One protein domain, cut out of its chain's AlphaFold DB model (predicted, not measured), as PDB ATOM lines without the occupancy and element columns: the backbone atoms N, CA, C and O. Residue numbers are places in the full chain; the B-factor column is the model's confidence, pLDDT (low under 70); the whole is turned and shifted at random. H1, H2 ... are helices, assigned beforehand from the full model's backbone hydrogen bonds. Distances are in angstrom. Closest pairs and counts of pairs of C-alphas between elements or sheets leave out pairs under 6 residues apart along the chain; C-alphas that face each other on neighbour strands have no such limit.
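AT A GLANCE: This is residues 8 to 64 of the 248 residues of an uncharacterized protein of Steccherinum ochraceum (UniProt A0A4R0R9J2). The model is a loose, open loop of chain: the long helix H3 makes one side, the two short helices H1 and H2 lie toward the other end, and the last residues, 59 to 64, fold back from beyond the far end of H3 toward the middle. The first stretch, residues 8 to 20, runs through the middle and out to H1, and no named helix touches another. The printed part has 57 residues with three named helices, in the order H1, H2, H3, and no named strand. The class is all helix, though under half of the residues, 23 of 57, are in named elements. The whole is loose, with a radius of gyration of the C-alphas of 13.1 A, and only just elongated, with spans of 39 by 26 by 16 A.

HOW THE PARTS SIT: The printed part begins with residues 8 to 20, a stretch with no named element whose C-alphas lie 3 to 17 A from the mean of the C-alphas. It is followed by H1, residues 21 to 24. A tight link of 4 residues joins H1 to H2, residues 29 to 32. H1 and H2 are apart, but only just: their closest C-alphas are 8.4 A from each other. A short link of 7 residues joins H2 to H3, residues 40 to 54. H2 and H3 are apart, with no C-alpha of the one within 8 A of the other. H1 and H3 are apart too. In H3 every O i to N i+4 pair is within hydrogen-bond range. H1 and H2 are too short for such a pair, and in each the one O i to N i+3 pair is within range.

IN THESE COORDINATES: H1 runs from Pro 21, with its C-alpha at (-28.646, 40.856, -45.176), to Ile 24. H2 runs from Pro 29, with its C-alpha at (-23.484, 44.478, -32.830), to Gly 32. H3 is the longest helix by residues, with 15, and measures 21.1 A from first to last C-alpha. It goes from C-alpha 40 at (-30.018, 51.802, -25.441) to C-alpha 54 at (-50.806, 55.446, -25.654), mainly along x.

THE WHOLE: The two C-alphas farthest apart are those of Ser 22, in H1, and His 56, after H3, at 39.2 A. The first and last printed C-alphas, those of Ile 8 and Val 64, are 11.4 A apart. The printed part has no cut, and neither link between helices is long. The mean pLDDT of the printed part is 92.8, and no printed residue is under 70.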
ATOM      1  N   ILE A   8     -42.566  47.844 -36.423       89.81
ATOM      2  CA  ILE A   8     -42.264  49.277 -36.364       89.81
ATOM      3  C   ILE A   8     -40.811  49.452 -36.776       89.81
ATOM      4  O   ILE A   8     -39.923  48.893 -36.137       89.81
ATOM      5  N   GLU A   9     -40.590  50.240 -37.819       91.62
ATOM      6  CA  GLU A   9     -39.264  50.522 -38.355       91.62
ATOM      7  C   GLU A   9     -38.498  51.558 -37.515       91.62
ATOM      8  O   GLU A   9     -39.073  52.323 -36.735       91.62
ATOM      9  N   GLY A  10     -37.182  51.617 -37.725       92.38
ATOM     10  CA  GLY A  10     -36.310  52.663 -37.183       92.38
ATOM     11  C   GLY A  10     -35.591  52.293 -35.887       92.38
ATOM     12  O   GLY A  10     -34.777  53.082 -35.409       92.38
ATOM     13  N   PHE A  11     -35.822  51.095 -35.344       94.69
ATOM     14  CA  PHE A  11     -35.117  50.612 -34.153       94.69
ATOM     15  C   PHE A  11     -33.915  49.747 -34.517       94.69
ATOM     16  O   PHE A  11     -32.848  49.886 -33.915       94.69
ATOM     17  N   PHE A  12     -34.060  48.891 -35.526       95.69
ATOM     18  CA  PHE A  12     -33.058  47.909 -35.907       95.69
ATOM     19  C   PHE A  12     -32.452  48.241 -37.272       95.69
ATOM     20  O   PHE A  12     -33.087  48.838 -38.144       95.69
ATOM     21  N   ILE A  13     -31.182  47.894 -37.475       94.50
ATOM     22  CA  ILE A  13     -30.500  48.096 -38.765       94.50
ATOM     23  C   ILE A  13     -31.137  47.258 -39.880       94.50
ATOM     24  O   ILE A  13     -31.069  47.637 -41.042       94.50
ATOM     25  N   GLN A  14     -31.791  46.155 -39.512       91.00
ATOM     26  CA  GLN A  14     -32.543  45.274 -40.398       91.00
ATOM     27  C   GLN A  14     -33.819  45.929 -40.944       91.00
ATOM     28  O   GLN A  14     -34.301  45.503 -41.986       91.00
ATOM     29  N   ASP A  15     -34.334  46.968 -40.279       89.56
ATOM     30  CA  ASP A  15     -35.537  47.691 -40.712       89.56
ATOM     31  C   ASP A  15     -35.264  48.623 -41.905       89.56
ATOM     32  O   ASP A  15     -36.179  49.258 -42.415       89.56
ATOM     33  N   ASP A  16     -34.000  48.779 -42.320       88.00
ATOM     34  CA  ASP A  16     -33.664  49.621 -43.465       88.00
ATOM     35  C   ASP A  16     -34.185  48.995 -44.769       88.00
ATOM     36  O   ASP A  16     -33.785  47.874 -45.089       88.00
ATOM     37  N   PRO A  17     -34.979  49.701 -45.594       87.44
ATOM     38  CA  PRO A  17     -35.389  49.190 -46.904       87.44
ATOM     39  C   PRO A  17     -34.207  48.897 -47.839       87.44
ATOM     40  O   PRO A  17     -34.353  48.173 -48.822       87.44
ATOM     41  N   THR A  18     -33.036  49.475 -47.551       90.12
ATOM     42  CA  THR A  18     -31.787  49.249 -48.287       90.12
ATOM     43  C   THR A  18     -30.840  48.269 -47.587       90.12
ATOM     44  O   THR A  18     -29.722  48.058 -48.060       90.12
ATOM     45  N   ALA A  19     -31.265  47.655 -46.476       89.75
ATOM     46  CA  ALA A  19     -30.481  46.663 -45.753       89.75
ATOM     47  C   ALA A  19     -30.096  45.505 -46.679       89.75
ATOM     48  O   ALA A  19     -30.939  44.889 -47.328       89.75
ATOM     49  N   ILE A  20     -28.807  45.170 -46.690       90.31
ATOM     50  CA  ILE A  20     -28.290  44.004 -47.404       90.31
ATOM     51  C   ILE A  20     -27.988  42.926 -46.352       90.31
ATOM     52  O   ILE A  20     -26.993  43.059 -45.631       90.31
ATOM     53  N   PRO A  21     -28.797  41.851 -46.241       86.62
ATOM     54  CA  PRO A  21     -28.646  40.856 -45.176       86.62
ATOM     55  C   PRO A  21     -27.252  40.220 -45.108       86.62
ATOM     56  O   PRO A  21     -26.724  39.995 -44.022       86.62
ATOM     57  N   SER A  22     -26.616  39.984 -46.261       88.06
ATOM     58  CA  SER A  22     -25.262  39.419 -46.329       88.06
ATOM     59  C   SER A  22     -24.180  40.351 -45.776       88.06
ATOM     60  O   SER A  22     -23.157  39.864 -45.304       88.06
ATOM     61  N   VAL A  23     -24.402  41.670 -45.803       90.75
ATOM     62  CA  VAL A  23     -23.482  42.676 -45.243       90.75
ATOM     63  C   VAL A  23     -23.693  42.831 -43.737       90.75
ATOM     64  O   VAL A  23     -22.722  42.960 -42.998       90.75
ATOM     65  N   ILE A  24     -24.947  42.790 -43.275       91.56
ATOM     66  CA  ILE A  24     -25.283  42.835 -41.842       91.56
ATOM     67  C   ILE A  24     -24.733  41.598 -41.119       91.56
ATOM     68  O   ILE A  24     -24.241  41.692 -39.993       91.56
ATOM     69  N   GLY A  25     -24.794  40.443 -41.783       91.00
ATOM     70  CA  GLY A  25     -24.374  39.172 -41.217       91.00
ATOM     71  C   GLY A  25     -25.369  38.614 -40.188       91.00
ATOM     72  O   GLY A  25     -26.414  39.207 -39.919       91.00
ATOM     73  N   PRO A  26     -25.070  37.436 -39.614       88.31
ATOM     74  CA  PRO A  26     -26.013  36.707 -38.765       88.31
ATOM     75  C   PRO A  26     -26.145  37.278 -37.346       88.31
ATOM     76  O   PRO A  26     -27.144  37.018 -36.680       88.31
ATOM     77  N   LEU A  27     -25.138  38.013 -36.866       92.88
ATOM     78  CA  LEU A  27     -25.074  38.492 -35.486       92.88
ATOM     79  C   LEU A  27     -24.436  39.889 -35.422       92.88
ATOM     80  O   LEU A  27     -23.270  40.022 -35.043       92.88
ATOM     81  N   PRO A  28     -25.163  40.938 -35.845       94.31
ATOM     82  CA  PRO A  28     -24.650  42.301 -35.801       94.31
ATOM     83  C   PRO A  28     -24.463  42.800 -34.355       94.31
ATOM     84  O   PRO A  28     -25.111  42.289 -33.431       94.31
ATOM     85  N   PRO A  29     -23.628  43.837 -34.135       94.06
ATOM     86  CA  PRO A  29     -23.484  44.478 -32.830       94.06
ATOM     87  C   PRO A  29     -24.836  44.869 -32.229       94.06
ATOM     88  O   PRO A  29     -25.738  45.294 -32.956       94.06
ATOM     89  N   ARG A  30     -24.973  44.746 -30.901       96.06
ATOM     90  CA  ARG A  30     -26.201  45.088 -30.159       96.06
ATOM     91  C   ARG A  30     -27.450  44.369 -30.679       96.06
ATOM     92  O   ARG A  30     -28.551  44.909 -30.611       96.06
ATOM     93  N   LEU A  31     -27.278  43.182 -31.267       95.81
ATOM     94  CA  LEU A  31     -28.345  42.417 -31.926       95.81
ATOM     95  C   LEU A  31     -29.073  43.217 -33.028       95.81
ATOM     96  O   LEU A  31     -30.219  42.934 -33.366       95.81
ATOM     97  N   GLY A  32     -28.394  44.214 -33.600       95.69
ATOM     98  CA  GLY A  32     -28.917  45.076 -34.653       95.69
ATOM     99  C   GLY A  32     -29.581  46.360 -34.160       95.69
ATOM    100  O   GLY A  32     -30.012  47.150 -34.994       95.69
ATOM    101  N   LEU A  33     -29.648  46.614 -32.848       97.12
ATOM    102  CA  LEU A  33     -30.197  47.865 -32.323       97.12
ATOM    103  C   LEU A  33     -29.352  49.065 -32.790       97.12
ATOM    104  O   LEU A  33     -28.124  49.097 -32.619       97.12
ATOM    105  N   ARG A  34     -30.017  50.056 -33.397       96.62
ATOM    106  CA  ARG A  34     -29.376  51.262 -33.949       96.62
ATOM    107  C   ARG A  34     -28.804  52.162 -32.861       96.62
ATOM    108  O   ARG A  34     -27.705  52.674 -33.039       96.62
ATOM    109  N   ASP A  35     -29.534  52.316 -31.758       96.62
ATOM    110  CA  ASP A  35     -29.104  53.097 -30.598       96.62
ATOM    111  C   ASP A  35     -27.803  52.511 -30.018       96.62
ATOM    112  O   ASP A  35     -27.744  51.343 -29.625       96.62
ATOM    113  N   ASP A  36     -26.744  53.318 -30.010       96.00
ATOM    114  CA  ASP A  36     -25.415  52.961 -29.519       96.00
ATOM    115  C   ASP A  36     -25.089  53.569 -28.144       96.00
ATOM    116  O   ASP A  36     -24.022  53.291 -27.584       96.00
ATOM    117  N   THR A  37     -26.029  54.302 -27.537       96.69
ATOM    118  CA  THR A  37     -25.880  54.898 -26.204       96.69
ATOM    119  C   THR A  37     -25.730  53.836 -25.113       96.69
ATOM    120  O   THR A  37     -25.994  52.650 -25.317       96.69
ATOM    121  N   THR A  38     -25.290  54.235 -23.920       95.69
ATOM    122  CA  THR A  38     -25.074  53.313 -22.791       95.69
ATOM    123  C   THR A  38     -26.354  52.674 -22.261       95.69
ATOM    124  O   THR A  38     -26.290  51.578 -21.718       95.69
ATOM    125  N   ASP A  39     -27.505  53.326 -22.441       95.81
ATOM    126  CA  ASP A  39     -28.808  52.894 -21.915       95.81
ATOM    127  C   ASP A  39     -29.777  52.439 -23.022       95.81
ATOM    128  O   ASP A  39     -30.976  52.322 -22.790       95.81
ATOM    129  N   ARG A  40     -29.261  52.144 -24.221       97.50
ATOM    130  CA  ARG A  40     -30.018  51.802 -25.441       97.50
ATOM    131  C   ARG A  40     -31.209  50.851 -25.249       97.50
ATOM    132  O   ARG A  40     -32.282  51.079 -25.805       97.50
ATOM    133  N   TRP A  41     -31.062  49.792 -24.451       98.12
ATOM    134  CA  TRP A  41     -32.142  48.823 -24.243       98.12
ATOM    135  C   TRP A  41     -33.200  49.342 -23.273       98.12
ATOM    136  O   TRP A  41     -34.380  49.077 -23.480       98.12
ATOM    137  N   LYS A  42     -32.809  50.153 -22.282       97.00
ATOM    138  CA  LYS A  42     -33.756  50.878 -21.422       97.00
ATOM    139  C   LYS A  42     -34.504  51.954 -22.206       97.00
ATOM    140  O   LYS A  42     -35.697  52.141 -21.993       97.00
ATOM    141  N   THR A  43     -33.836  52.631 -23.143       97.12
ATOM    142  CA  THR A  43     -34.490  53.566 -24.072       97.12
ATOM    143  C   THR A  43     -35.552  52.840 -24.899       97.12
ATOM    144  O   THR A  43     -36.692  53.301 -24.989       97.12
ATOM    145  N   LEU A  44     -35.216  51.665 -25.451       97.69
ATOM    146  CA  LEU A  44     -36.172  50.818 -26.168       97.69
ATOM    147  C   LEU A  44     -37.326  50.356 -25.264       97.69
ATOM    148  O   LEU A  44     -38.479  50.383 -25.689       97.69
ATOM    149  N   GLU A  45     -37.040  49.963 -24.021       97.44
ATOM    150  CA  GLU A  45     -38.052  49.572 -23.034       97.44
ATOM    151  C   GLU A  45     -39.040  50.708 -22.744       97.44
ATOM    152  O   GLU A  45     -40.253  50.506 -22.824       97.44
ATOM    153  N   GLY A  46     -38.531  51.917 -22.480       96.81
ATOM    154  CA  GLY A  46     -39.350  53.109 -22.275       96.81
ATOM    155  C   GLY A  46     -40.239  53.389 -23.482       96.81
ATOM    156  O   GLY A  46     -41.440  53.610 -23.339       96.81
ATOM    157  N   ARG A  47     -39.685  53.255 -24.692       96.19
ATOM    158  CA  ARG A  47     -40.447  53.446 -25.925       96.19
ATOM    159  C   ARG A  47     -41.542  52.393 -26.121       96.19
ATOM    160  O   ARG A  47     -42.652  52.732 -26.531       96.19
ATOM    161  N   LEU A  48     -41.264  51.127 -25.809       95.25
ATOM    162  CA  LEU A  48     -42.267  50.056 -25.824       95.25
ATOM    163  C   LEU A  48     -43.378  50.304 -24.794       95.25
ATOM    164  O   LEU A  48     -44.550  50.050 -25.085       95.25
ATOM    165  N   ALA A  49     -43.035  50.807 -23.606       95.44
ATOM    166  CA  ALA A  49     -44.003  51.147 -22.567       95.44
ATOM    167  C   ALA A  49     -44.913  52.309 -22.997       95.44
ATOM    168  O   ALA A  49     -46.132  52.205 -22.867       95.44
ATOM    169  N   GLU A  50     -44.345  53.366 -23.583       95.69
ATOM    170  CA  GLU A  50     -45.099  54.493 -24.143       95.69
ATOM    171  C   GLU A  50     -46.106  54.037 -25.203       95.69
ATOM    172  O   GLU A  50     -47.289  54.352 -25.095       95.69
ATOM    173  N   LEU A  51     -45.661  53.248 -26.191       94.12
ATOM    174  CA  LEU A  51     -46.510  52.755 -27.283       94.12
ATOM    175  C   LEU A  51     -47.685  51.902 -26.778       94.12
ATOM    176  O   LEU A  51     -48.800  51.976 -27.301       94.12
ATOM    177  N   ASN A  52     -47.448  51.076 -25.757       93.94
ATOM    178  CA  ASN A  52     -48.502  50.267 -25.149       93.94
ATOM    179  C   ASN A  52     -49.451  51.100 -24.274       93.94
ATOM    180  O   ASN A  52     -50.642  50.804 -24.232       93.94
ATOM    181  N   ALA A  53     -48.962  52.151 -23.610       93.56
ATOM    182  CA  ALA A  53     -49.800  53.045 -22.813       93.56
ATOM    183  C   ALA A  53     -50.672  53.967 -23.683       93.56
ATOM    184  O   ALA A  53     -51.815  54.252 -23.325       93.56
ATOM    185  N   SER A  54     -50.157  54.423 -24.828       91.25
ATOM    186  CA  SER A  54     -50.806  55.446 -25.654       91.25
ATOM    187  C   SER A  54     -51.798  54.912 -26.687       91.25
ATOM    188  O   SER A  54     -52.529  55.707 -27.264       91.25
ATOM    189  N   ASN A  55     -51.834  53.604 -26.973       87.62
ATOM    190  CA  ASN A  55     -52.689  53.084 -28.055       87.62
ATOM    191  C   ASN A  55     -54.136  52.762 -27.641       87.62
ATOM    192  O   ASN A  55     -54.903  52.258 -28.452       87.62
ATOM    193  N   HIS A  56     -54.520  53.027 -26.388       84.19
ATOM    194  CA  HIS A  56     -55.885  52.809 -25.884       84.19
ATOM    195  C   HIS A  56     -56.429  51.371 -26.056       84.19
ATOM    196  O   HIS A  56     -57.638  51.154 -26.020       84.19
ATOM    197  N   GLY A  57     -55.545  50.375 -26.178       80.50
ATOM    198  CA  GLY A  57     -55.906  48.963 -26.330       80.50
ATOM    199  C   GLY A  57     -56.190  48.526 -27.772       80.50
ATOM    200  O   GLY A  57     -56.629  47.397 -27.978       80.50
ATOM    201  N   GLU A  58     -55.933  49.382 -28.761       86.31
ATOM    202  CA  GLU A  58     -56.043  49.073 -30.190       86.31
ATOM    203  C   GLU A  58     -54.961  48.097 -30.685       86.31
ATOM    204  O   GLU A  58     -55.185  47.347 -31.636       86.31
ATOM    205  N   ALA A  59     -53.791  48.075 -30.039       88.31
ATOM    206  CA  ALA A  59     -52.640  47.258 -30.413       88.31
ATOM    207  C   ALA A  59     -51.824  46.787 -29.195       88.31
ATOM    208  O   ALA A  59     -51.967  47.277 -28.076       88.31
ATOM    209  N   ALA A  60     -50.926  45.826 -29.416       89.19
ATOM    210  CA  ALA A  60     -49.915  45.426 -28.442       89.19
ATOM    211  C   ALA A  60     -48.541  45.438 -29.113       89.19
ATOM    212  O   ALA A  60     -48.329  44.744 -30.107       89.19
ATOM    213  N   TYR A  61     -47.608  46.196 -28.548       92.25
ATOM    214  CA  TYR A  61     -46.251  46.342 -29.063       92.25
ATOM    215  C   TYR A  61     -45.300  45.459 -28.267       92.25
ATOM    216  O   TYR A  61     -45.282  45.510 -27.035       92.25
ATOM    217  N   LYS A  62     -44.523  44.630 -28.967       93.06
ATOM    218  CA  LYS A  62     -43.617  43.659 -28.348       93.06
ATOM    219  C   LYS A  62     -42.279  43.634 -29.066       93.06
ATOM    220  O   LYS A  62     -42.232  43.785 -30.281       93.06
ATOM    221  N   LEU A  63     -41.223  43.367 -28.305       94.56
ATOM    222  CA  LEU A  63     -39.921  43.006 -28.849       94.56
ATOM    223  C   LEU A  63     -39.888  41.508 -29.158       94.56
ATOM    224  O   LEU A  63     -40.309  40.689 -28.336       94.56
ATOM    225  N   VAL A  64     -39.387  41.156 -30.339       93.12
ATOM    226  CA  VAL A  64     -39.317  39.777 -30.827       93.12
ATOM    227  C   VAL A  64     -37.904  39.505 -31.309       93.12
ATOM    228  O   VAL A  64     -37.385  40.227 -32.155       93.12
TER     229      VAL A  64